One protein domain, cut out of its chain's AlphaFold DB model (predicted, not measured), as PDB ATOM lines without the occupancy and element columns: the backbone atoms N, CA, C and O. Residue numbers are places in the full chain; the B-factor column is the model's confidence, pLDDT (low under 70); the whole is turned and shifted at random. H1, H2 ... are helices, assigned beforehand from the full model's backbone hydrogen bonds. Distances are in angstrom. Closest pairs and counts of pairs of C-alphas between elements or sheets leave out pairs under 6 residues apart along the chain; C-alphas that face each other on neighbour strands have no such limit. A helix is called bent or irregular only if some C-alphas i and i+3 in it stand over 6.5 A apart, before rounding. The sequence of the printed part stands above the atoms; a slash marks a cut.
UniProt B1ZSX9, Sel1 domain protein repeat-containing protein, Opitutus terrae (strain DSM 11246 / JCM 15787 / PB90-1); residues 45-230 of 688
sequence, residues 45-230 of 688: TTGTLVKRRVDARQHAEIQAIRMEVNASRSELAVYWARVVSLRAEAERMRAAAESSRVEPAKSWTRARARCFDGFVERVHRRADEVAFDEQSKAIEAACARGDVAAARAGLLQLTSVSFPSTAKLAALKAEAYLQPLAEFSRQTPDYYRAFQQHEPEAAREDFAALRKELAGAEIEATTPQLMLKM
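AT A GLANCE: This is residues 45 to 230 of the 688 residues of the protein "Sel1 domain protein repeat-containing protein" of Opitutus terrae (strain DSM 11246 / JCM 15787 / PB90-1) (UniProt B1ZSX9). One very long helix, H1, makes most of the length of a rod: H2 folds back along its residues 83 to 99, and the helical hairpin of H3 and H4 packs on it farther back, H3 on residues 62 to 76 and H4 on residues 58 to 69. H2 forms a hairpin with H1, the bent helix H5 packs on H2, H6 crosses the beginning of H2, H7 is near H2, and the small H8 lies loosely by H5b. Residues 45 to 54 of H1 stick out alone. The printed part has 186 residues with eight named helices, H1 to H8 in order, and no named strand; its class is all helix. It is extended, with a radius of gyration of the C-alphas of 25.2 A and spans of 92 by 35 by 22 A.

HOW THE PARTS SIT: H1, residues 45 to 99, and H2, residues 103 to 123, are the hubs, touching 3 helices each. They form a hairpin at a shallow tilt of 11 degrees, opposite ways; H1 touches H2 with residues 83 to 99 alone, and their closest C-alphas, of Ala 97 and Thr 109, are 4.7 A apart. H3, residues 126 to 144, touches H1 at a shallow tilt of 20 degrees, closest at the C-alphas of Ile 62 and Cys 143, 6.0 A. H4, residues 148 to 156, forms a hairpin with H3, closest at the C-alphas of Ile 139 and Ala 151, 4.9 A, and also touches H1, closest at the C-alphas of Ile 62 and Val 148, 6.5 A. H5, residues 166 to 187, was assigned as one helix by its hydrogen bonds but is bent, with C-alphas 176 and 179 6.6 A apart. Its arm H5a, residues 166 to 176, touches H2 at a steep tilt of 46 degrees, closest at the C-alphas of Phe 119 and Ala 176, 4.9 A. H5b, residues 179 to 187, touches H2 at a shallow tilt of 22 degrees, closest at the C-alphas of Arg 112 and Leu 181, 6.4 A. H6, residues 189 to 198, touches H2 at a steep tilt of 63 degrees, closest at the C-alphas of Pro 104 and Tyr 191, 4.6 A. H7, residues 200 to 215, is near H2 and apart from H1. H8, residues 224 to 229, is close to H5b but not clearly touching, with the C-alphas of Ala 182 and Lys 229 6.9 A apart. Every O i to N i+4 pair is within hydrogen-bond range in H1, H2, H3, H4, H5a, H5b, H6, H7 and H8.

IN THESE COORDINATES: H1 runs 79.9 A from C-alpha 45 at (-6.021, -22.858, 77.481) to C-alpha 99 at (47.266, 1.510, 23.213). H2 is 30.7 A long, H3 27.3 A and H7 22.3 A. H8 ends at C-alpha 229, (65.300, -12.698, 39.609).

THE WHOLE: The C-alphas of Thr 45 and Gln 197, 92.2 A apart, are the two farthest from each other. The printed part has no cut and no long link. The mean pLDDT of the printed part is 74.2; 62 residues are under 70, among them residues 45 to 54 and 199 to 230.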
ATOM      1  N   THR A  45      -6.689 -24.162  77.309       50.12
ATOM      2  CA  THR A  45      -6.021 -22.858  77.481       50.12
ATOM      3  C   THR A  45      -4.508 -22.995  77.694       50.12
ATOM      4  O   THR A  45      -3.740 -22.227  77.119       50.12
ATOM      5  N   THR A  46      -4.035 -24.016  78.418       53.75
ATOM      6  CA  THR A  46      -2.596 -24.339  78.485       53.75
ATOM      7  C   THR A  46      -2.072 -24.894  77.165       53.75
ATOM      8  O   THR A  46      -0.992 -24.486  76.756       53.75
ATOM      9  N   GLY A  47      -2.831 -25.722  76.437       51.25
ATOM     10  CA  GLY A  47      -2.446 -26.203  75.105       51.25
ATOM     11  C   GLY A  47      -2.273 -25.073  74.082       51.25
ATOM     12  O   GLY A  47      -1.298 -25.054  73.334       51.25
ATOM     13  N   THR A  48      -3.158 -24.071  74.095       59.41
ATOM     14  CA  THR A  48      -3.050 -22.877  73.232       59.41
ATOM     15  C   THR A  48      -1.939 -21.916  73.669       59.41
ATOM     16  O   THR A  48      -1.262 -21.351  72.811       59.41
ATOM     17  N   LEU A  49      -1.683 -21.760  74.972       58.84
ATOM     18  CA  LEU A  49      -0.553 -20.975  75.495       58.84
ATOM     19  C   LEU A  49       0.806 -21.642  75.236       58.84
ATOM     20  O   LEU A  49       1.771 -20.954  74.906       58.84
ATOM     21  N   VAL A  50       0.889 -22.969  75.353       62.59
ATOM     22  CA  VAL A  50       2.081 -23.755  75.006       62.59
ATOM     23  C   VAL A  50       2.329 -23.675  73.505       62.59
ATOM     24  O   VAL A  50       3.448 -23.361  73.114       62.59
ATOM     25  N   LYS A  51       1.293 -23.831  72.670       65.06
ATOM     26  CA  LYS A  51       1.397 -23.651  71.216       65.06
ATOM     27  C   LYS A  51       1.878 -22.242  70.849       65.06
ATOM     28  O   LYS A  51       2.875 -22.121  70.159       65.06
ATOM     29  N   ARG A  52       1.297 -21.184  71.430       65.75
ATOM     30  CA  ARG A  52       1.758 -19.793  71.220       65.75
ATOM     31  C   ARG A  52       3.206 -19.554  71.660       65.75
ATOM     32  O   ARG A  52       3.909 -18.792  71.008       65.75
ATOM     33  N   ARG A  53       3.668 -20.177  72.753       67.19
ATOM     34  CA  ARG A  53       5.073 -20.083  73.201       67.19
ATOM     35  C   ARG A  53       6.029 -20.860  72.298       67.19
ATOM     36  O   ARG A  53       7.136 -20.387  72.065       67.19
ATOM     37  N   VAL A  54       5.616 -22.028  71.809       69.38
ATOM     38  CA  VAL A  54       6.383 -22.831  70.844       69.38
ATOM     39  C   VAL A  54       6.475 -22.095  69.509       69.38
ATOM     40  O   VAL A  54       7.581 -21.915  69.013       69.38
ATOM     41  N   ASP A  55       5.361 -21.559  69.009       72.94
ATOM     42  CA  ASP A  55       5.312 -20.752  67.789       72.94
ATOM     43  C   ASP A  55       6.198 -19.503  67.939       72.94
ATOM     44  O   ASP A  55       7.036 -19.239  67.082       72.94
ATOM     45  N   ALA A  56       6.107 -18.771  69.059       75.31
ATOM     46  CA  ALA A  56       6.951 -17.598  69.321       75.31
ATOM     47  C   ALA A  56       8.451 -17.940  69.393       75.31
ATOM     48  O   ALA A  56       9.283 -17.176  68.903       75.31
ATOM     49  N   ARG A  57       8.806 -19.094  69.971       78.19
ATOM     50  CA  ARG A  57      10.192 -19.574  70.030       78.19
ATOM     51  C   ARG A  57      10.712 -19.977  68.651       78.19
ATOM     52  O   ARG A  57      11.819 -19.588  68.297       78.19
ATOM     53  N   GLN A  58       9.909 -20.684  67.858       79.38
ATOM     54  CA  GLN A  58      10.248 -21.033  66.476       79.38
ATOM     55  C   GLN A  58      10.415 -19.783  65.605       79.38
ATOM     56  O   GLN A  58      11.365 -19.698  64.831       79.38
ATOM     57  N   HIS A  59       9.555 -18.775  65.775       81.44
ATOM     58  CA  HIS A  59       9.691 -17.496  65.074       81.44
ATOM     59  C   HIS A  59      10.983 -16.768  65.463       81.44
ATOM     60  O   HIS A  59      11.676 -16.260  64.586       81.44
ATOM     61  N   ALA A  60      11.343 -16.746  66.751       82.62
ATOM     62  CA  ALA A  60      12.597 -16.148  67.207       82.62
ATOM     63  C   ALA A  60      13.833 -16.882  66.650       82.62
ATOM     64  O   ALA A  60      14.781 -16.234  66.209       82.62
ATOM     65  N   GLU A  61      13.811 -18.217  66.612       84.50
ATOM     66  CA  GLU A  61      14.896 -19.032  66.047       84.50
ATOM     67  C   GLU A  61      15.041 -18.821  64.526       84.50
ATOM     68  O   GLU A  61      16.154 -18.645  64.036       84.50
ATOM     69  N   ILE A  62      13.935 -18.724  63.780       86.00
ATOM     70  CA  ILE A  62      13.952 -18.402  62.340       86.00
ATOM     71  C   ILE A  62      14.518 -16.997  62.084       86.00
ATOM     72  O   ILE A  62      15.288 -16.804  61.142       86.00
ATOM     73  N   GLN A  63      14.164 -16.010  62.912       86.06
ATOM     74  CA  GLN A  63      14.710 -14.653  62.791       86.06
ATOM     75  C   GLN A  63      16.217 -14.616  63.073       86.06
ATOM     76  O   GLN A  63      16.948 -13.937  62.357       86.06
ATOM     77  N   ALA A  64      16.698 -15.384  64.054       86.62
ATOM     78  CA  ALA A  64      18.129 -15.515  64.322       86.62
ATOM     79  C   ALA A  64      18.883 -16.135  63.130       86.62
ATOM     80  O   ALA A  64      19.901 -15.594  62.708       86.62
ATOM     81  N   ILE A  65      18.339 -17.199  62.524       87.00
ATOM     82  CA  ILE A  65      18.926 -17.827  61.327       87.00
ATOM     83  C   ILE A  65      18.983 -16.832  60.157       87.00
ATOM     84  O   ILE A  65      20.009 -16.713  59.493       87.00
ATOM     85  N   ARG A  66      17.910 -16.066  59.919       88.44
ATOM     86  CA  ARG A  66      17.884 -15.035  58.863       88.44
ATOM     87  C   ARG A  66      18.899 -13.922  59.091       88.44
ATOM     88  O   ARG A  66      19.521 -13.463  58.137       88.44
ATOM     89  N   MET A  67      19.070 -13.487  60.337       87.38
ATOM     90  CA  MET A  67      20.087 -12.498  60.704       87.38
ATOM     91  C   MET A  67      21.495 -12.994  60.358       87.38
ATOM     92  O   MET A  67      22.280 -12.239  59.789       87.38
ATOM     93  N   GLU A  68      21.792 -14.263  60.632       86.94
ATOM     94  CA  GLU A  68      23.096 -14.871  60.354       86.94
ATOM     95  C   GLU A  68      23.350 -15.033  58.845       86.94
ATOM     96  O   GLU A  68      24.398 -14.628  58.346       86.94
ATOM     97  N   VAL A  69      22.347 -15.481  58.079       86.69
ATOM     98  CA  VAL A  69      22.421 -15.528  56.604       86.69
ATOM     99  C   VAL A  69      22.619 -14.130  56.003       86.69
ATOM    100  O   VAL A  69      23.399 -13.959  55.064       86.69
ATOM    101  N   ASN A  70      21.943 -13.107  56.538       86.38
ATOM    102  CA  ASN A  70      22.108 -11.724  56.084       86.38
ATOM    103  C   ASN A  70      23.495 -11.157  56.420       86.38
ATOM    104  O   ASN A  70      24.057 -10.422  55.605       86.38
ATOM    105  N   ALA A  71      24.076 -11.525  57.564       85.94
ATOM    106  CA  ALA A  71      25.455 -11.179  57.891       85.94
ATOM    107  C   ALA A  71      26.425 -11.784  56.861       85.94
ATOM    108  O   ALA A  71      27.213 -11.049  56.265       85.94
ATOM    109  N   SER A  72      26.292 -13.072  56.528       84.69
ATOM    110  CA  SER A  72      27.124 -13.704  55.493       84.69
ATOM    111  C   SER A  72      26.907 -13.110  54.091       84.69
ATOM    112  O   SER A  72      27.859 -12.972  53.324       84.69
ATOM    113  N   ARG A  73      25.683 -12.675  53.749       84.75
ATOM    114  CA  ARG A  73      25.413 -11.933  52.497       84.75
ATOM    115  C   ARG A  73      26.158 -10.601  52.447       84.75
ATOM    116  O   ARG A  73      26.632 -10.207  51.383       84.75
ATOM    117  N   SER A  74      26.270  -9.904  53.579       84.81
ATOM    118  CA  SER A  74      27.019  -8.647  53.646       84.81
ATOM    119  C   SER A  74      28.526  -8.859  53.442       84.81
ATOM    120  O   SER A  74      29.160  -8.083  52.727       84.81
ATOM    121  N   GLU A  75      29.090  -9.953  53.964       84.25
ATOM    122  CA  GLU A  75      30.488 -10.335  53.718       84.25
ATOM    123  C   GLU A  75      30.740 -10.674  52.244       84.25
ATOM    124  O   GLU A  75      31.728 -10.214  51.664       84.25
ATOM    125  N   LEU A  76      29.808 -11.394  51.609       84.75
ATOM    126  CA  LEU A  76      29.855 -11.679  50.177       84.75
ATOM    127  C   LEU A  76      29.807 -10.392  49.334       84.75
ATOM    128  O   LEU A  76      30.534 -10.274  48.349       84.75
ATOM    129  N   ALA A  77      29.010  -9.396  49.728       83.19
ATOM    130  CA  ALA A  77      28.960  -8.108  49.033       83.19
ATOM    131  C   ALA A  77      30.304  -7.355  49.105       83.19
ATOM    132  O   ALA A  77      30.760  -6.796  48.105       83.19
ATOM    133  N   VAL A  78      30.978  -7.382  50.263       84.62
ATOM    134  CA  VAL A  78      32.324  -6.802  50.433       84.62
ATOM    135  C   VAL A  78      33.361  -7.562  49.607       84.62
ATOM    136  O   VAL A  78      34.220  -6.944  48.971       84.62
ATOM    137  N   TYR A  79      33.283  -8.894  49.590       85.25
ATOM    138  CA  TYR A  79      34.112  -9.740  48.738       85.25
ATOM    139  C   TYR A  79      33.956  -9.359  47.260       85.25
ATOM    140  O   TYR A  79      34.950  -9.074  46.587       85.25
ATOM    141  N   TRP A  80      32.713  -9.259  46.784       82.81
ATOM    142  CA  TRP A  80      32.402  -8.936  45.398       82.81
ATOM    143  C   TRP A  80      32.891  -7.539  45.005       82.81
ATOM    144  O   TRP A  80      33.545  -7.389  43.975       82.81
ATOM    145  N   ALA A  81      32.694  -6.528  45.857       83.62
ATOM    146  CA  ALA A  81      33.197  -5.174  45.611       83.62
ATOM    147  C   ALA A  81      34.726  -5.139  45.404       83.62
ATOM    148  O   ALA A  81      35.229  -4.435  44.524       83.62
ATOM    149  N   ARG A  82      35.479  -5.942  46.169       85.75
ATOM    150  CA  ARG A  82      36.939  -6.060  46.009       85.75
ATOM    151  C   ARG A  82      37.328  -6.809  44.734       85.75
ATOM    152  O   ARG A  82      38.264  -6.394  44.057       85.75
ATOM    153  N   VAL A  83      36.610  -7.874  44.379       85.81
ATOM    154  CA  VAL A  83      36.831  -8.605  43.118       85.81
ATOM    155  C   VAL A  83      36.536  -7.717  41.905       85.81
ATOM    156  O   VAL A  83      37.307  -7.719  40.948       85.81
ATOM    157  N   VAL A  84      35.475  -6.907  41.951       85.88
ATOM    158  CA  VAL A  84      35.152  -5.918  40.910       85.88
ATOM    159  C   VAL A  84      36.278  -4.896  40.760       85.88
ATOM    160  O   VAL A  84      36.685  -4.599  39.640       85.88
ATOM    161  N   SER A  85      36.847  -4.410  41.867       84.88
ATOM    162  CA  SER A  85      37.999  -3.500  41.824       84.88
ATOM    163  C   SER A  85      39.227  -4.137  41.160       84.88
ATOM    164  O   SER A  85      39.870  -3.491  40.331       84.88
ATOM    165  N   LEU A  86      39.521  -5.408  41.458       84.88
ATOM    166  CA  LEU A  86      40.615  -6.146  40.816       84.88
ATOM    167  C   LEU A  86      40.376  -6.355  39.314       84.88
ATOM    168  O   LEU A  86      41.300  -6.202  38.518       84.88
ATOM    169  N   ARG A  87      39.136  -6.641  38.905       86.00
ATOM    170  CA  ARG A  87      38.766  -6.747  37.484       86.00
ATOM    171  C   ARG A  87      38.901  -5.423  36.744       86.00
ATOM    172  O   ARG A  87      39.417  -5.413  35.633       86.00
ATOM    173  N   ALA A  88      38.505  -4.318  37.369       84.94
ATOM    174  CA  ALA A  88      38.661  -2.987  36.788       84.94
ATOM    175  C   ALA A  88      40.142  -2.599  36.607       84.94
ATOM    176  O   ALA A  88      40.485  -1.865  35.683       84.94
ATOM    177  N   GLU A  89      41.040  -3.070  37.480       84.06
ATOM    178  CA  GLU A  89      42.490  -2.931  37.276       84.06
ATOM    179  C   GLU A  89      42.965  -3.788  36.095       84.06
ATOM    180  O   GLU A  89      43.657  -3.289  35.211       84.06
ATOM    181  N   ALA A  90      42.522  -5.044  36.013       84.50
ATOM    182  CA  ALA A  90      42.870  -5.933  34.908       84.50
ATOM    183  C   ALA A  90      42.402  -5.395  33.539       84.50
ATOM    184  O   ALA A  90      43.131  -5.459  32.549       84.50
ATOM    185  N   GLU A  91      41.211  -4.795  33.481       85.38
ATOM    186  CA  GLU A  91      40.691  -4.108  32.293       85.38
ATOM    187  C   GLU A  91      41.546  -2.903  31.893       85.38
ATOM    188  O   GLU A  91      41.857  -2.743  30.712       85.38
ATOM    189  N   ARG A  92      41.996  -2.095  32.862       84.31
ATOM    190  CA  ARG A  92      42.925  -0.986  32.599       84.31
ATOM    191  C   ARG A  92      44.249  -1.477  32.022       84.31
ATOM    192  O   ARG A  92      44.744  -0.891  31.062       84.31
ATOM    193  N   MET A  93      44.792  -2.575  32.548       82.12
ATOM    194  CA  MET A  93      46.027  -3.175  32.032       82.12
ATOM    195  C   MET A  93      45.856  -3.711  30.604       82.12
ATOM    196  O   MET A  93      46.749  -3.536  29.774       82.12
ATOM    197  N   ARG A  94      44.701  -4.310  30.284       82.38
ATOM    198  CA  ARG A  94      44.371  -4.746  28.916       82.38
ATOM    199  C   ARG A  94      44.240  -3.566  27.951       82.38
ATOM    200  O   ARG A  94      44.837  -3.604  26.880       82.38
ATOM    201  N   ALA A  95      43.548  -2.500  28.347       83.25
ATOM    202  CA  ALA A  95      43.419  -1.290  27.533       83.25
ATOM    203  C   ALA A  95      44.779  -0.615  27.275       83.25
ATOM    204  O   ALA A  95      45.081  -0.226  26.146       83.25
ATOM    205  N   ALA A  96      45.644  -0.545  28.293       75.19
ATOM    206  CA  ALA A  96      47.012  -0.055  28.136       75.19
ATOM    207  C   ALA A  96      47.805  -0.916  27.135       75.19
ATOM    208  O   ALA A  96      48.498  -0.378  26.271       75.19
ATOM    209  N   ALA A  97      47.627  -2.239  27.171       74.38
ATOM    210  CA  ALA A  97      48.267  -3.158  26.234       74.38
ATOM    211  C   ALA A  97      47.796  -3.005  24.775       74.38
ATOM    212  O   ALA A  97      48.518  -3.372  23.846       74.38
ATOM    213  N   GLU A  98      46.602  -2.458  24.552       77.81
ATOM    214  CA  GLU A  98      46.071  -2.161  23.216       77.81
ATOM    215  C   GLU A  98      46.513  -0.790  22.688       77.81
ATOM    216  O   GLU A  98      46.595  -0.606  21.473       77.81
ATOM    217  N   SER A  99      46.848   0.149  23.578       75.19
ATOM    218  CA  SER A  99      47.266   1.510  23.213       75.19
ATOM    219  C   SER A  99      48.697   1.630  22.671       75.19
ATOM    220  O   SER A  99      48.985   2.583  21.942       75.19
ATOM    221  N   SER A 100      49.587   0.679  22.980       69.81
ATOM    222  CA  SER A 100      50.977   0.726  22.510       69.81
ATOM    223  C   SER A 100      51.081   0.343  21.029       69.81
ATOM    224  O   SER A 100      50.509  -0.654  20.571       69.81
ATOM    225  N   ARG A 101      51.819   1.152  20.258       65.81
ATOM    226  CA  ARG A 101      51.931   1.021  18.792       65.81
ATOM    227  C   ARG A 101      53.161   0.229  18.350       65.81
ATOM    228  O   ARG A 101      53.282  -0.080  17.167       65.81
ATOM    229  N   VAL A 102      54.058  -0.096  19.280       71.31
ATOM    230  CA  VAL A 102      55.374  -0.686  19.009       71.31
ATOM    231  C   VAL A 102      55.392  -2.147  19.469       71.31
ATOM    232  O   VAL A 102      55.069  -2.463  20.614       71.31
ATOM    233  N   GLU A 103      55.751  -3.065  18.570       68.25
ATOM    234  CA  GLU A 103      55.528  -4.510  18.754       68.25
ATOM    235  C   GLU A 103      56.286  -5.164  19.940       68.25
ATOM    236  O   GLU A 103      55.780  -6.129  20.526       68.25
ATOM    237  N   PRO A 104      57.417  -4.604  20.410       68.31
ATOM    238  CA  PRO A 104      58.011  -4.988  21.690       68.31
ATOM    239  C   PRO A 104      57.218  -4.563  22.940       68.31
ATOM    240  O   PRO A 104      56.969  -5.368  23.840       68.31
ATOM    241  N   ALA A 105      56.760  -3.313  22.967       67.12
ATOM    242  CA  ALA A 105      56.020  -2.703  24.072       67.12
ATOM    243  C   ALA A 105      54.632  -3.337  24.257       67.12
ATOM    244  O   ALA A 105      54.207  -3.684  25.364       67.12
ATOM    245  N   LYS A 106      53.965  -3.598  23.135       79.06
ATOM    246  CA  LYS A 106      52.686  -4.306  23.057       79.06
ATOM    247  C   LYS A 106      52.774  -5.743  23.578       79.06
ATOM    248  O   LYS A 106      51.865  -6.234  24.243       79.06
ATOM    249  N   SER A 107      53.878  -6.434  23.300       80.50
ATOM    250  CA  SER A 107      54.093  -7.813  23.753       80.50
ATOM    251  C   SER A 107      54.303  -7.899  25.269       80.50
ATOM    252  O   SER A 107      53.719  -8.773  25.915       80.50
ATOM    253  N   TRP A 108      55.066  -6.962  25.844       78.25
ATOM    254  CA  TRP A 108      55.290  -6.853  27.291       78.25
ATOM    255  C   TRP A 108      54.005  -6.538  28.063       78.25
ATOM    256  O   TRP A 108      53.617  -7.269  28.977       78.25
ATOM    257  N   THR A 109      53.300  -5.483  27.658       78.56
ATOM    258  CA  THR A 109      52.060  -5.033  28.309       78.56
ATOM    259  C   THR A 109      50.959  -6.098  28.245       78.56
ATOM    260  O   THR A 109      50.283  -6.346  29.245       78.56
ATOM    261  N   ARG A 110      50.844  -6.835  27.128       85.25
ATOM    262  CA  ARG A 110      49.950  -8.002  27.017       85.25
ATOM    263  C   ARG A 110      50.335  -9.135  27.963       85.25
ATOM    264  O   ARG A 110      49.453  -9.764  28.541       85.25
ATOM    265  N   ALA A 111      51.625  -9.433  28.114       83.81
ATOM    266  CA  ALA A 111      52.080 -10.471  29.034       83.81
ATOM    267  C   ALA A 111      51.774 -10.108  30.492       83.81
ATOM    268  O   ALA A 111      51.258 -10.947  31.232       83.81
ATOM    269  N   ARG A 112      52.008  -8.847  30.873       83.44
ATOM    270  CA  ARG A 112      51.674  -8.315  32.198       83.44
ATOM    271  C   ARG A 112      50.172  -8.406  32.484       83.44
ATOM    272  O   ARG A 112      49.798  -8.919  33.536       83.44
ATOM    273  N   ALA A 113      49.327  -7.999  31.532       87.38
ATOM    274  CA  ALA A 113      47.871  -8.106  31.650       87.38
ATOM    275  C   ALA A 113      47.410  -9.566  31.820       87.38
ATOM    276  O   ALA A 113      46.683  -9.864  32.763       87.38
ATOM    277  N   ARG A 114      47.918 -10.499  30.997       89.62
ATOM    278  CA  ARG A 114      47.590 -11.936  31.109       89.62
ATOM    279  C   ARG A 114      47.968 -12.536  32.464       89.62
ATOM    280  O   ARG A 114      47.199 -13.307  33.028       89.62
ATOM    281  N   CYS A 115      49.152 -12.212  32.986       86.75
ATOM    282  CA  CYS A 115      49.581 -12.715  34.296       86.75
ATOM    283  C   CYS A 115      48.703 -12.144  35.419       86.75
ATOM    284  O   CYS A 115      48.378 -12.842  36.377       86.75
ATOM    285  N   PHE A 116      48.300 -10.877  35.302       87.75
ATOM    286  CA  PHE A 116      47.421 -10.246  36.279       87.75
ATOM    287  C   PHE A 116      46.001 -10.830  36.236       87.75
ATOM    288  O   PHE A 116      45.436 -11.106  37.292       87.75
ATOM    289  N   ASP A 117      45.461 -11.117  35.046       87.25
ATOM    290  CA  ASP A 117      44.186 -11.831  34.877       87.25
ATOM    291  C   ASP A 117      44.209 -13.187  35.607       87.25
ATOM    292  O   ASP A 117      43.308 -13.487  36.392       87.25
ATOM    293  N   GLY A 118      45.290 -13.962  35.453       86.62
ATOM    294  CA  GLY A 118      45.466 -15.237  36.160       86.62
ATOM    295  C   GLY A 118      45.481 -15.099  37.690       86.62
ATOM    296  O   GLY A 118      44.980 -15.969  38.405       86.62
ATOM    297  N   PHE A 119      45.997 -13.987  38.222       88.81
ATOM    298  CA  PHE A 119      45.890 -13.673  39.649       88.81
ATOM    299  C   PHE A 119      44.446 -13.364  40.068       88.81
ATOM    300  O   PHE A 119      43.978 -13.903  41.076       88.81
ATOM    301  N   VAL A 120      43.720 -12.548  39.299       88.50
ATOM    302  CA  VAL A 120      42.317 -12.207  39.585       88.50
ATOM    303  C   VAL A 120      41.428 -13.452  39.565       88.50
ATOM    304  O   VAL A 120      40.584 -13.607  40.448       88.50
ATOM    305  N   GLU A 121      41.650 -14.372  38.624       86.81
ATOM    306  CA  GLU A 121      40.930 -15.648  38.555       86.81
ATOM    307  C   GLU A 121      41.134 -16.505  39.807       86.81
ATOM    308  O   GLU A 121      40.169 -17.054  40.334       86.81
ATOM    309  N   ARG A 122      42.355 -16.569  40.349       85.25
ATOM    310  CA  ARG A 122      42.621 -17.320  41.588       85.25
ATOM    311  C   ARG A 122      42.027 -16.672  42.837       85.25
ATOM    312  O   ARG A 122      41.732 -17.370  43.808       85.25
ATOM    313  N   VAL A 123      41.856 -15.351  42.839       85.12
ATOM    314  CA  VAL A 123      41.169 -14.632  43.927       85.12
ATOM    315  C   VAL A 123      39.649 -14.804  43.829       85.12
ATOM    316  O   VAL A 123      38.965 -14.845  44.858       85.12
ATOM    317  N   HIS A 124      39.118 -14.926  42.611       84.69
ATOM    318  CA  HIS A 124      37.693 -15.025  42.323       84.69
ATOM    319  C   HIS A 124      37.169 -16.476  42.388       84.69
ATOM    320  O   HIS A 124      37.267 -17.256  41.443       84.69
ATOM    321  N   ARG A 125      36.529 -16.831  43.505       77.62
ATOM    322  CA  ARG A 125      35.986 -18.161  43.809       77.62
ATOM    323  C   ARG A 125      34.529 -18.282  43.362       77.62
ATOM    324  O   ARG A 125      33.627 -18.442  44.174       77.62
ATOM    325  N   ARG A 126      34.304 -18.231  42.045       74.81
ATOM    326  CA  ARG A 126      32.959 -18.258  41.430       74.81
ATOM    327  C   ARG A 126      32.093 -19.444  41.879       74.81
ATOM    328  O   ARG A 126      30.883 -19.304  41.999       74.81
ATOM    329  N   ALA A 127      32.701 -20.608  42.109       75.25
ATOM    330  CA  ALA A 127      31.990 -21.800  42.575       75.25
ATOM    331  C   ALA A 127      31.428 -21.623  43.997       75.25
ATOM    332  O   ALA A 127      30.293 -22.018  44.256       75.25
ATOM    333  N   ASP A 128      32.184 -20.966  44.882       78.88
ATOM    334  CA  ASP A 128      31.769 -20.706  46.263       78.88
ATOM    335  C   ASP A 128      30.626 -19.673  46.313       78.88
ATOM    336  O   ASP A 128      29.735 -19.785  47.151       78.88
ATOM    337  N   GLU A 129      30.607 -18.698  45.390       79.50
ATOM    338  CA  GLU A 129      29.505 -17.729  45.256       79.50
ATOM    339  C   GLU A 129      28.186 -18.408  44.852       79.50
ATOM    340  O   GLU A 129      27.141 -18.142  45.444       79.50
ATOM    341  N   VAL A 130      28.237 -19.306  43.859       82.50
ATOM    342  CA  VAL A 130      27.061 -20.053  43.382       82.50
ATOM    343  C   VAL A 130      26.546 -20.992  44.473       82.50
ATOM    344  O   VAL A 130      25.348 -21.004  44.752       82.50
ATOM    345  N   ALA A 131      27.449 -21.713  45.145       83.81
ATOM    346  CA  ALA A 131      27.096 -22.589  46.257       83.81
ATOM    347  C   ALA A 131      26.452 -21.812  47.418       83.81
ATOM    348  O   ALA A 131      25.448 -22.260  47.973       83.81
ATOM    349  N   PHE A 132      26.979 -20.630  47.759       87.06
ATOM    350  CA  PHE A 132      26.390 -19.771  48.785       87.06
ATOM    351  C   PHE A 132      24.977 -19.302  48.412       87.06
ATOM    352  O   PHE A 132      24.084 -19.347  49.258       87.06
ATOM    353  N   ASP A 133      24.747 -18.873  47.168       85.19
ATOM    354  CA  ASP A 133      23.428 -18.410  46.717       85.19
ATOM    355  C   ASP A 133      22.387 -19.545  46.737       85.19
ATOM    356  O   ASP A 133      21.274 -19.372  47.244       85.19
ATOM    357  N   GLU A 134      22.756 -20.744  46.275       88.00
ATOM    358  CA  GLU A 134      21.897 -21.935  46.326       88.00
ATOM    359  C   GLU A 134      21.569 -22.358  47.768       88.00
ATOM    360  O   GLU A 134      20.399 -22.570  48.107       88.00
ATOM    361  N   GLN A 135      22.577 -22.417  48.642       88.88
ATOM    362  CA  GLN A 135      22.405 -22.762  50.057       88.88
ATOM    363  C   GLN A 135      21.578 -21.705  50.799       88.88
ATOM    364  O   GLN A 135      20.675 -22.048  51.563       88.88
ATOM    365  N   SER A 136      21.814 -20.418  50.531       87.50
ATOM    366  CA  SER A 136      21.050 -19.310  51.109       87.50
ATOM    367  C   SER A 136      19.570 -19.383  50.716       87.50
ATOM    368  O   SER A 136      18.695 -19.231  51.573       87.50
ATOM    369  N   LYS A 137      19.266 -19.687  49.446       90.06
ATOM    370  CA  LYS A 137      17.888 -19.904  48.966       90.06
ATOM    371  C   LYS A 137      17.238 -21.128  49.611       90.06
ATOM    372  O   LYS A 137      16.065 -21.063  49.985       90.06
ATOM    373  N   ALA A 138      17.979 -22.223  49.783       88.62
ATOM    374  CA  ALA A 138      17.481 -23.431  50.438       88.62
ATOM    375  C   ALA A 138      17.138 -23.193  51.922       88.62
ATOM    376  O   ALA A 138      16.091 -23.653  52.389       88.62
ATOM    377  N   ILE A 139      17.967 -22.423  52.640       87.81
ATOM    378  CA  ILE A 139      17.718 -22.022  54.034       87.81
ATOM    379  C   ILE A 139      16.471 -21.135  54.122       87.81
ATOM    380  O   ILE A 139      15.595 -21.400  54.943       87.81
ATOM    381  N   GLU A 140      16.328 -20.133  53.250       89.00
ATOM    382  CA  GLU A 140      15.132 -19.276  53.230       89.00
ATOM    383  C   GLU A 140      13.853 -20.063  52.918       89.00
ATOM    384  O   GLU A 140      12.810 -19.830  53.533       89.00
ATOM    385  N   ALA A 141      13.930 -21.051  52.022       88.94
ATOM    386  CA  ALA A 141      12.811 -21.938  51.728       88.94
ATOM    387  C   ALA A 141      12.438 -22.827  52.933       88.94
ATOM    388  O   ALA A 141      11.253 -23.070  53.166       88.94
ATOM    389  N   ALA A 142      13.415 -23.298  53.718       87.19
ATOM    390  CA  ALA A 142      13.170 -24.035  54.961       87.19
ATOM    391  C   ALA A 142      12.548 -23.140  56.049       87.19
ATOM    392  O   ALA A 142      11.554 -23.527  56.668       87.19
ATOM    393  N   CYS A 143      13.049 -21.910  56.199       86.94
ATOM    394  CA  CYS A 143      12.474 -20.885  57.071       86.94
ATOM    395  C   CYS A 143      11.018 -20.558  56.697       86.94
ATOM    396  O   CYS A 143      10.171 -20.441  57.579       86.94
ATOM    397  N   ALA A 144      10.701 -20.456  55.400       87.06
ATOM    398  CA  ALA A 144       9.341 -20.201  54.915       87.06
ATOM    399  C   ALA A 144       8.360 -21.352  55.214       87.06
ATOM    400  O   ALA A 144       7.172 -21.104  55.405       87.06
ATOM    401  N   ARG A 145       8.850 -22.598  55.290       87.56
ATOM    402  CA  ARG A 145       8.055 -23.780  55.676       87.56
ATOM    403  C   ARG A 145       7.941 -23.984  57.192       87.56
ATOM    404  O   ARG A 145       7.236 -24.893  57.617       87.56
ATOM    405  N   GLY A 146       8.628 -23.175  58.004       82.69
ATOM    406  CA  GLY A 146       8.682 -23.337  59.462       82.69
ATOM    407  C   GLY A 146       9.560 -24.503  59.940       82.69
ATOM    408  O   GLY A 146       9.491 -24.877  61.110       82.69
ATOM    409  N   ASP A 147      10.387 -25.083  59.064       87.75
ATOM    410  CA  ASP A 147      11.273 -26.203  59.394       87.75
ATOM    411  C   ASP A 147      12.606 -25.692  59.962       87.75
ATOM    412  O   ASP A 147      13.594 -25.482  59.253       87.75
ATOM    413  N   VAL A 148      12.614 -25.469  61.278       85.25
ATOM    414  CA  VAL A 148      13.779 -24.940  62.004       85.25
ATOM    415  C   VAL A 148      14.962 -25.917  61.978       85.25
ATOM    416  O   VAL A 148      16.116 -25.485  61.955       85.25
ATOM    417  N   ALA A 149      14.704 -27.228  61.950       84.31
ATOM    418  CA  ALA A 149      15.758 -28.240  61.936       84.31
ATOM    419  C   ALA A 149      16.508 -28.237  60.597       84.31
ATOM    420  O   ALA A 149      17.741 -28.199  60.591       84.31
ATOM    421  N   ALA A 150      15.779 -28.193  59.476       85.75
ATOM    422  CA  ALA A 150      16.378 -28.088  58.148       85.75
ATOM    423  C   ALA A 150      17.089 -26.742  57.936       85.75
ATOM    424  O   ALA A 150      18.197 -26.719  57.402       85.75
ATOM    425  N   ALA A 151      16.506 -25.632  58.403       85.62
ATOM    426  CA  ALA A 151      17.133 -24.313  58.306       85.62
ATOM    427  C   ALA A 151      18.459 -24.245  59.085       85.62
ATOM    428  O   ALA A 151      19.452 -23.721  58.582       85.62
ATOM    429  N   ARG A 152      18.510 -24.837  60.286       87.62
ATOM    430  CA  ARG A 152      19.727 -24.885  61.109       87.62
ATOM    431  C   ARG A 152      20.793 -25.816  60.534       87.62
ATOM    432  O   ARG A 152      21.974 -25.485  60.584       87.62
ATOM    433  N   ALA A 153      20.391 -26.960  59.983       86.50
ATOM    434  CA  ALA A 153      21.308 -27.861  59.290       86.50
ATOM    435  C   ALA A 153      21.914 -27.195  58.044       86.50
ATOM    436  O   ALA A 153      23.121 -27.282  57.839       86.50
ATOM    437  N   GLY A 154      21.098 -26.474  57.267       85.69
ATOM    438  CA  GLY A 154      21.564 -25.700  56.115       85.69
ATOM    439  C   GLY A 154      22.523 -24.576  56.508       85.69
ATOM    440  O   GLY A 154      23.546 -24.399  55.858       85.69
ATOM    441  N   LEU A 155      22.250 -23.869  57.610       87.12
ATOM    442  CA  LEU A 155      23.132 -22.818  58.124       87.12
ATOM    443  C   LEU A 155      24.518 -23.351  58.522       87.12
ATOM    444  O   LEU A 155      25.524 -22.721  58.218       87.12
ATOM    445  N   LEU A 156      24.589 -24.535  59.141       86.50
ATOM    446  CA  LEU A 156      25.865 -25.190  59.473       86.50
ATOM    447  C   LEU A 156      26.669 -25.615  58.235       86.50
ATOM    448  O   LEU A 156      27.875 -25.825  58.335       86.50
ATOM    449  N   GLN A 157      26.005 -25.765  57.088       87.06
ATOM    450  CA  GLN A 157      26.614 -26.127  55.807       87.06
ATOM    451  C   GLN A 157      26.820 -24.919  54.881       87.06
ATOM    452  O   GLN A 157      27.249 -25.100  53.741       87.06
ATOM    453  N   LEU A 158      26.514 -23.701  55.346       86.88
ATOM    454  CA  LEU A 158      26.606 -22.496  54.533       86.88
ATOM    455  C   LEU A 158      28.069 -22.177  54.197       86.88
ATOM    456  O   LEU A 158      28.924 -22.041  55.071       86.88
ATOM    457  N   THR A 159      28.346 -22.040  52.906       85.69
ATOM    458  CA  THR A 159      29.687 -21.799  52.374       85.69
ATOM    459  C   THR A 159      30.170 -20.405  52.766       85.69
ATOM    460  O   THR A 159      29.590 -19.403  52.363       85.69
ATOM    461  N   SER A 160      31.258 -20.295  53.529       78.75
ATOM    462  CA  SER A 160      31.814 -18.986  53.886       78.75
ATOM    463  C   SER A 160      32.634 -18.399  52.729       78.75
ATOM    464  O   SER A 160      33.719 -18.905  52.409       78.75
ATOM    465  N   VAL A 161      32.164 -17.301  52.135       78.25
ATOM    466  CA  VAL A 161      32.901 -16.561  51.101       78.25
ATOM    467  C   VAL A 161      33.511 -15.305  51.710       78.25
ATOM    468  O   VAL A 161      32.862 -14.275  51.845       78.25
ATOM    469  N   SER A 162      34.788 -15.393  52.077       79.12
ATOM    470  CA  SER A 162      35.562 -14.262  52.590       79.12
ATOM    471  C   SER A 162      36.719 -13.903  51.662       79.12
ATOM    472  O   SER A 162      37.294 -14.744  50.957       79.12
ATOM    473  N   PHE A 163      37.069 -12.618  51.649       80.19
ATOM    474  CA  PHE A 163      38.229 -12.145  50.904       80.19
ATOM    475  C   PHE A 163      39.525 -12.674  51.546       80.19
ATOM    476  O   PHE A 163      39.609 -12.692  52.777       80.19
ATOM    477  N   PRO A 164      40.533 -13.105  50.758       81.81
ATOM    478  CA  PRO A 164      41.798 -13.589  51.307       81.81
ATOM    479  C   PRO A 164      42.436 -12.586  52.278       81.81
ATOM    480  O   PRO A 164      42.369 -11.375  52.062       81.81
ATOM    481  N   SER A 165      43.092 -13.089  53.327       81.31
ATOM    482  CA  SER A 165      43.924 -12.251  54.198       81.31
ATOM    483  C   SER A 165      45.046 -11.580  53.399       81.31
ATOM    484  O   SER A 165      45.417 -12.056  52.326       81.31
ATOM    485  N   THR A 166      45.621 -10.501  53.931       75.38
ATOM    486  CA  THR A 166      46.747  -9.782  53.305       75.38
ATOM    487  C   THR A 166      47.900 -10.723  52.941       75.38
ATOM    488  O   THR A 166      48.363 -10.707  51.804       75.38
ATOM    489  N   ALA A 167      48.273 -11.629  53.850       71.69
ATOM    490  CA  ALA A 167      49.303 -12.643  53.616       71.69
ATOM    491  C   ALA A 167      48.924 -13.644  52.506       71.69
ATOM    492  O   ALA A 167      49.728 -13.930  51.618       71.69
ATOM    493  N   LYS A 168      47.680 -14.148  52.500       79.12
ATOM    494  CA  LYS A 168      47.210 -15.087  51.465       79.12
ATOM    495  C   LYS A 168      47.102 -14.413  50.095       79.12
ATOM    496  O   LYS A 168      47.413 -15.030  49.081       79.12
ATOM    497  N   LEU A 169      46.694 -13.146  50.061       80.75
ATOM    498  CA  LEU A 169      46.646 -12.336  48.849       80.75
ATOM    499  C   LEU A 169      48.053 -12.082  48.292       80.75
ATOM    500  O   LEU A 169      48.256 -12.216  47.088       80.75
ATOM    501  N   ALA A 170      49.022 -11.763  49.155       71.88
ATOM    502  CA  ALA A 170      50.420 -11.582  48.769       71.88
ATOM    503  C   ALA A 170      51.020 -12.871  48.183       71.88
ATOM    504  O   ALA A 170      51.656 -12.820  47.131       71.88
ATOM    505  N   ALA A 171      50.746 -14.029  48.795       75.06
ATOM    506  CA  ALA A 171      51.171 -15.330  48.278       75.06
ATOM    507  C   ALA A 171      50.563 -15.635  46.897       75.06
ATOM    508  O   ALA A 171      51.291 -15.974  45.965       75.06
ATOM    509  N   LEU A 172      49.249 -15.433  46.730       81.50
ATOM    510  CA  LEU A 172      48.570 -15.607  45.438       81.50
ATOM    511  C   LEU A 172      49.122 -14.659  44.368       81.50
ATOM    512  O   LEU A 172      49.297 -15.061  43.220       81.50
ATOM    513  N   LYS A 173      49.426 -13.409  44.734       79.50
ATOM    514  CA  LYS A 173      50.031 -12.425  43.828       79.50
ATOM    515  C   LYS A 173      51.446 -12.837  43.413       79.50
ATOM    516  O   LYS A 173      51.800 -12.715  42.242       79.50
ATOM    517  N   ALA A 174      52.249 -13.344  44.345       70.81
ATOM    518  CA  ALA A 174      53.594 -13.824  44.051       70.81
ATOM    519  C   ALA A 174      53.575 -15.014  43.077       70.81
ATOM    520  O   ALA A 174      54.301 -15.002  42.085       70.81
ATOM    521  N   GLU A 175      52.717 -16.002  43.332       78.44
ATOM    522  CA  GLU A 175      52.632 -17.236  42.546       78.44
ATOM    523  C   GLU A 175      51.992 -17.028  41.165       78.44
ATOM    524  O   GLU A 175      52.502 -17.519  40.164       78.44
ATOM    525  N   ALA A 176      50.874 -16.302  41.093       81.44
ATOM    526  CA  ALA A 176      50.055 -16.238  39.880       81.44
ATOM    527  C   ALA A 176      50.381 -15.051  38.968       81.44
ATOM    528  O   ALA A 176      50.111 -15.121  37.773       81.44
ATOM    529  N   TYR A 177      50.963 -13.979  39.515       82.12
ATOM    530  CA  TYR A 177      51.290 -12.770  38.759       82.12
ATOM    531  C   TYR A 177      52.801 -12.551  38.639       82.12
ATOM    532  O   TYR A 177      53.322 -12.487  37.527       82.12
ATOM    533  N   LEU A 178      53.528 -12.472  39.759       76.00
ATOM    534  CA  LEU A 178      54.935 -12.050  39.739       76.00
ATOM    535  C   LEU A 178      55.890 -13.124  39.194       76.00
ATOM    536  O   LEU A 178      56.782 -12.801  38.409       76.00
ATOM    537  N   GLN A 179      55.722 -14.394  39.576       70.88
ATOM    538  CA  GLN A 179      56.578 -15.486  39.094       70.88
ATOM    539  C   GLN A 179      56.458 -15.726  37.574       70.88
ATOM    540  O   GLN A 179      57.503 -15.762  36.915       70.88
ATOM    541  N   PRO A 180      55.250 -15.831  36.979       77.19
ATOM    542  CA  PRO A 180      55.100 -15.997  35.531       77.19
ATOM    543  C   PRO A 180      55.616 -14.793  34.741       77.19
ATOM    544  O   PRO A 180      56.247 -14.963  33.700       77.19
ATOM    545  N   LEU A 181      55.418 -13.576  35.259       74.50
ATOM    546  CA  LEU A 181      55.938 -12.362  34.633       74.50
ATOM    547  C   LEU A 181      57.476 -12.335  34.624       74.50
ATOM    548  O   LEU A 181      58.088 -11.971  33.620       74.50
ATOM    549  N   ALA A 182      58.112 -12.771  35.717       64.25
ATOM    550  CA  ALA A 182      59.567 -12.885  35.800       64.25
ATOM    551  C   ALA A 182      60.130 -13.976  34.870       64.25
ATOM    552  O   ALA A 182      61.241 -13.842  34.363       64.25
ATOM    553  N   GLU A 183      59.392 -15.065  34.650       66.81
ATOM    554  CA  GLU A 183      59.751 -16.104  33.677       66.81
ATOM    555  C   GLU A 183      59.652 -15.582  32.236       66.81
ATOM    556  O   GLU A 183      60.607 -15.721  31.476       66.81
ATOM    557  N   PHE A 184      58.563 -14.889  31.887       70.44
ATOM    558  CA  PHE A 184      58.407 -14.242  30.579       70.44
ATOM    559  C   PHE A 184      59.559 -13.269  30.292       70.44
ATOM    560  O   PHE A 184      60.194 -13.342  29.244       70.44
ATOM    561  N   SER A 185      59.903 -12.415  31.262       64.12
ATOM    562  CA  SER A 185      61.028 -11.482  31.130       64.12
ATOM    563  C   SER A 185      62.365 -12.177  30.861       64.12
ATOM    564  O   SER A 185      63.181 -11.633  30.118       64.12
ATOM    565  N   ARG A 186      62.609 -13.348  31.464       60.12
ATOM    566  CA  ARG A 186      63.846 -14.119  31.260       60.12
ATOM    567  C   ARG A 186      63.913 -14.755  29.874       60.12
ATOM    568  O   ARG A 186      64.989 -14.836  29.296       60.12
ATOM    569  N   GLN A 187      62.775 -15.181  29.333       64.25
ATOM    570  CA  GLN A 187      62.700 -15.824  28.018       64.25
ATOM    571  C   GLN A 187      62.789 -14.823  26.857       64.25
ATOM    572  O   GLN A 187      63.203 -15.193  25.761       64.25
ATOM    573  N   THR A 188      62.427 -13.558  27.085       62.50
ATOM    574  CA  THR A 188      62.378 -12.528  26.037       62.50
ATOM    575  C   THR A 188      63.044 -11.209  26.468       62.50
ATOM    576  O   THR A 188      62.358 -10.188  26.586       62.50
ATOM    577  N   PRO A 189      64.374 -11.183  26.695       57.94
ATOM    578  CA  PRO A 189      65.077 -10.002  27.215       57.94
ATOM    579  C   PRO A 189      65.079  -8.808  26.241       57.94
ATOM    580  O   PRO A 189      65.025  -7.653  26.670       57.94
ATOM    581  N   ASP A 190      65.075  -9.065  24.931       54.12
ATOM    582  CA  ASP A 190      65.157  -8.018  23.902       54.12
ATOM    583  C   ASP A 190      63.860  -7.210  23.745       54.12
ATOM    584  O   ASP A 190      63.895  -6.024  23.414       54.12
ATOM    585  N   TYR A 191      62.708  -7.815  24.052       62.34
ATOM    586  CA  TYR A 191      61.401  -7.158  23.952       62.34
ATOM    587  C   TYR A 191      61.284  -5.975  24.914       62.34
ATOM    588  O   TYR A 191      60.760  -4.914  24.571       62.34
ATOM    589  N   TYR A 192      61.816  -6.138  26.122       58.28
ATOM    590  CA  TYR A 192      61.768  -5.095  27.134       58.28
ATOM    591  C   TYR A 192      62.792  -3.985  26.877       58.28
ATOM    592  O   TYR A 192      62.496  -2.802  27.053       58.28
ATOM    593  N   ARG A 193      63.980  -4.348  26.379       58.56
ATOM    594  CA  ARG A 193      65.006  -3.384  25.961       58.56
ATOM    595  C   ARG A 193      64.493  -2.489  24.827       58.56
ATOM    596  O   ARG A 193      64.661  -1.274  24.878       58.56
ATOM    597  N   ALA A 194      63.802  -3.069  23.848       61.06
ATOM    598  CA  ALA A 194      63.204  -2.307  22.760       61.06
ATOM    599  C   ALA A 194      62.033  -1.419  23.233       61.06
ATOM    600  O   ALA A 194      61.879  -0.305  22.738       61.06
ATOM    601  N   PHE A 195      61.256  -1.835  24.243       64.44
ATOM    602  CA  PHE A 195      60.240  -0.969  24.859       64.44
ATOM    603  C   PHE A 195      60.855   0.295  25.484       64.44
ATOM    604  O   PHE A 195      60.386   1.399  25.219       64.44
ATOM    605  N   GLN A 196      61.954   0.157  26.232       61.50
ATOM    606  CA  GLN A 196      62.663   1.303  26.822       61.50
ATOM    607  C   GLN A 196      63.224   2.268  25.772       61.50
ATOM    608  O   GLN A 196      63.263   3.473  26.009       61.50
ATOM    609  N   GLN A 197      63.672   1.744  24.630       64.06
ATOM    610  CA  GLN A 197      64.260   2.544  23.554       64.06
ATOM    611  C   GLN A 197      63.206   3.287  22.729       64.06
ATOM    612  O   GLN A 197      63.432   4.432  22.346       64.06
ATOM    613  N   HIS A 198      62.068   2.649  22.449       70.50
ATOM    614  CA  HIS A 198      61.050   3.208  21.560       70.50
ATOM    615  C   HIS A 198      59.976   4.037  22.284       70.50
ATOM    616  O   HIS A 198      59.486   5.002  21.702       70.50
ATOM    617  N   GLU A 199      59.621   3.709  23.534       69.00
ATOM    618  CA  GLU A 199      58.598   4.420  24.325       69.00
ATOM    619  C   GLU A 199      59.088   4.685  25.776       69.00
ATOM    620  O   GLU A 199      58.550   4.130  26.740       69.00
ATOM    621  N   PRO A 200      60.116   5.537  25.982       62.28
ATOM    622  CA  PRO A 200      60.812   5.678  27.269       62.28
ATOM    623  C   PRO A 200      59.952   6.262  28.400       62.28
ATOM    624  O   PRO A 200      60.153   5.915  29.566       62.28
ATOM    625  N   GLU A 201      59.005   7.148  28.090       65.75
ATOM    626  CA  GLU A 201      58.101   7.744  29.085       65.75
ATOM    627  C   GLU A 201      57.065   6.725  29.573       65.75
ATOM    628  O   GLU A 201      56.942   6.511  30.779       65.75
ATOM    629  N   ALA A 202      56.428   6.002  28.646       64.50
ATOM    630  CA  ALA A 202      55.510   4.912  28.972       64.50
ATOM    631  C   ALA A 202      56.216   3.795  29.757       64.50
ATOM    632  O   ALA A 202      55.673   3.278  30.733       64.50
ATOM    633  N   ALA A 203      57.463   3.470  29.402       60.50
ATOM    634  CA  ALA A 203      58.273   2.519  30.155       60.50
ATOM    635  C   ALA A 203      58.539   3.001  31.593       60.50
ATOM    636  O   ALA A 203      58.422   2.219  32.537       60.50
ATOM    637  N   ARG A 204      58.862   4.288  31.796       59.94
ATOM    638  CA  ARG A 204      59.081   4.871  33.137       59.94
ATOM    639  C   ARG A 204      57.825   4.828  34.007       59.94
ATOM    640  O   ARG A 204      57.929   4.511  35.194       59.94
ATOM    641  N   GLU A 205      56.662   5.122  33.438       63.75
ATOM    642  CA  GLU A 205      55.379   5.037  34.145       63.75
ATOM    643  C   GLU A 205      55.024   3.588  34.501       63.75
ATOM    644  O   GLU A 205      54.675   3.301  35.651       63.75
ATOM    645  N   ASP A 206      55.218   2.654  33.563       65.50
ATOM    646  CA  ASP A 206      55.021   1.213  33.769       65.50
ATOM    647  C   ASP A 206      55.907   0.684  34.914       65.50
ATOM    648  O   ASP A 206      55.437  -0.067  35.779       65.50
ATOM    649  N   PHE A 207      57.158   1.160  34.988       61.38
ATOM    650  CA  PHE A 207      58.101   0.881  36.074       61.38
ATOM    651  C   PHE A 207      57.661   1.450  37.422       61.38
ATOM    652  O   PHE A 207      57.799   0.780  38.450       61.38
ATOM    653  N   ALA A 208      57.175   2.689  37.450       57.81
ATOM    654  CA  ALA A 208      56.697   3.312  38.678       57.81
ATOM    655  C   ALA A 208      55.480   2.553  39.236       57.81
ATOM    656  O   ALA A 208      55.419   2.278  40.438       57.81
ATOM    657  N   ALA A 209      54.568   2.131  38.356       64.12
ATOM    658  CA  ALA A 209      53.431   1.288  38.707       64.12
ATOM    659  C   ALA A 209      53.879  -0.085  39.238       64.12
ATOM    660  O   ALA A 209      53.447  -0.496  40.316       64.12
ATOM    661  N   LEU A 210      54.807  -0.759  38.547       63.56
ATOM    662  CA  LEU A 210      55.321  -2.069  38.965       63.56
ATOM    663  C   LEU A 210      56.030  -1.998  40.328       63.56
ATOM    664  O   LEU A 210      55.823  -2.855  41.183       63.56
ATOM    665  N   ARG A 211      56.812  -0.942  40.589       58.31
ATOM    666  CA  ARG A 211      57.437  -0.718  41.908       58.31
ATOM    667  C   ARG A 211      56.404  -0.537  43.012       58.31
ATOM    668  O   ARG A 211      56.576  -1.093  44.093       58.31
ATOM    669  N   LYS A 212      55.335   0.215  42.751       61.94
ATOM    670  CA  LYS A 212      54.243   0.408  43.714       61.94
ATOM    671  C   LYS A 212      53.511  -0.907  43.998       61.94
ATOM    672  O   LYS A 212      53.178  -1.191  45.145       61.94
ATOM    673  N   GLU A 213      53.314  -1.736  42.975       63.81
ATOM    674  CA  GLU A 213      52.730  -3.072  43.114       63.81
ATOM    675  C   GLU A 213      53.605  -4.036  43.922       63.81
ATOM    676  O   GLU A 213      53.056  -4.888  44.627       63.81
ATOM    677  N   LEU A 214      54.930  -3.906  43.819       55.12
ATOM    678  CA  LEU A 214      55.907  -4.691  44.576       55.12
ATOM    679  C   LEU A 214      56.035  -4.210  46.028       55.12
ATOM    680  O   LEU A 214      56.135  -5.032  46.930       55.12
ATOM    681  N   ALA A 215      55.979  -2.897  46.265       53.16
ATOM    682  CA  ALA A 215      56.089  -2.307  47.600       53.16
ATOM    683  C   ALA A 215      54.874  -2.593  48.500       53.16
ATOM    684  O   ALA A 215      55.010  -2.643  49.716       53.16
ATOM    685  N   GLY A 216      53.685  -2.782  47.916       50.53
ATOM    686  CA  GLY A 216      52.452  -3.083  48.658       50.53
ATOM    687  C   GLY A 216      52.297  -4.543  49.101       50.53
ATOM    688  O   GLY A 216      51.275  -4.886  49.690       50.53
ATOM    689  N   ALA A 217      53.257  -5.414  48.788       51.16
ATOM    690  CA  ALA A 217      53.276  -6.786  49.263       51.16
ATOM    691  C   ALA A 217      54.319  -6.878  50.386       51.16
ATOM    692  O   ALA A 217      55.516  -6.923  50.115       51.16
ATOM    693  N   GLU A 218      53.879  -6.880  51.647       44.38
ATOM    694  CA  GLU A 218      54.711  -7.283  52.790       44.38
ATOM    695  C   GLU A 218      55.035  -8.775  52.641       44.38
ATOM    696  O   GLU A 218      54.419  -9.643  53.255       44.38
ATOM    697  N   ILE A 219      55.952  -9.098  51.728       43.66
ATOM    698  CA  ILE A 219      56.446 -10.455  51.535       43.66
ATOM    699  C   ILE A 219      57.643 -10.636  52.463       43.66
ATOM    700  O   ILE A 219      58.801 -10.697  52.042       43.66
ATOM    701  N   GLU A 220      57.354 -10.692  53.760       36.91
ATOM    702  CA  GLU A 220      58.277 -11.277  54.720       36.91
ATOM    703  C   GLU A 220      58.475 -12.746  54.307       36.91
ATOM    704  O   GLU A 220      57.540 -13.542  54.316       36.91
ATOM    705  N   ALA A 221      59.696 -13.071  53.870       35.56
ATOM    706  CA  ALA A 221      60.146 -14.381  53.382       35.56
ATOM    707  C   ALA A 221      59.959 -14.734  51.885       35.56
ATOM    708  O   ALA A 221      59.868 -15.912  51.542       35.56
ATOM    709  N   THR A 222      60.094 -13.779  50.955       34.75
ATOM    710  CA  THR A 222      60.672 -14.105  49.625       34.75
ATOM    711  C   THR A 222      62.045 -13.471  49.454       34.75
ATOM    712  O   THR A 222      62.184 -12.312  49.086       34.75
ATOM    713  N   THR A 223      63.042 -14.304  49.753       33.78
ATOM    714  CA  THR A 223      64.478 -14.295  49.424       33.78
ATOM    715  C   THR A 223      65.072 -13.110  48.633       33.78
ATOM    716  O   THR A 223      64.539 -12.738  47.587       33.78
ATOM    717  N   PRO A 224      66.313 -12.685  48.964       36.38
ATOM    718  CA  PRO A 224      67.185 -11.858  48.108       36.38
ATOM    719  C   PRO A 224      67.286 -12.328  46.640       36.38
ATOM    720  O   PRO A 224      67.569 -11.537  45.745       36.38
ATOM    721  N   GLN A 225      66.993 -13.605  46.380       39.00
ATOM    722  CA  GLN A 225      66.897 -14.233  45.062       39.00
ATOM    723  C   GLN A 225      65.717 -13.737  44.208       39.00
ATOM    724  O   GLN A 225      65.823 -13.795  42.991       39.00
ATOM    725  N   LEU A 226      64.616 -13.229  44.782       39.41
ATOM    726  CA  LEU A 226      63.519 -12.637  43.998       39.41
ATOM    727  C   LEU A 226      63.894 -11.228  43.499       39.41
ATOM    728  O   LEU A 226      63.596 -10.877  42.361       39.41
ATOM    729  N   MET A 227      64.636 -10.471  44.322       37.50
ATOM    730  CA  MET A 227      65.246  -9.188  43.935       37.50
ATOM    731  C   MET A 227      66.384  -9.349  42.913       37.50
ATOM    732  O   MET A 227      66.619  -8.442  42.123       37.50
ATOM    733  N   LEU A 228      67.054 -10.507  42.895       40.47
ATOM    734  CA  LEU A 228      67.981 -10.925  41.834       40.47
ATOM    735  C   LEU A 228      67.252 -11.439  40.573       40.47
ATOM    736  O   LEU A 228      67.727 -11.194  39.474       40.47
ATOM    737  N   LYS A 229      66.093 -12.105  40.712       42.16
ATOM    738  CA  LYS A 229      65.300 -12.698  39.609       42.16
ATOM    739  C   LYS A 229      64.486 -11.705  38.783       42.16
ATOM    740  O   LYS A 229      64.013 -12.074  37.711       42.16
ATOM    741  N   MET A 230      64.341 -10.459  39.222       40.78
ATOM    742  CA  MET A 230      63.974  -9.364  38.320       40.78
ATOM    743  C   MET A 230      65.207  -8.896  37.534       40.78
ATOM    744  O   MET A 230      65.551  -7.716  37.555       40.78
TER     745      MET A 230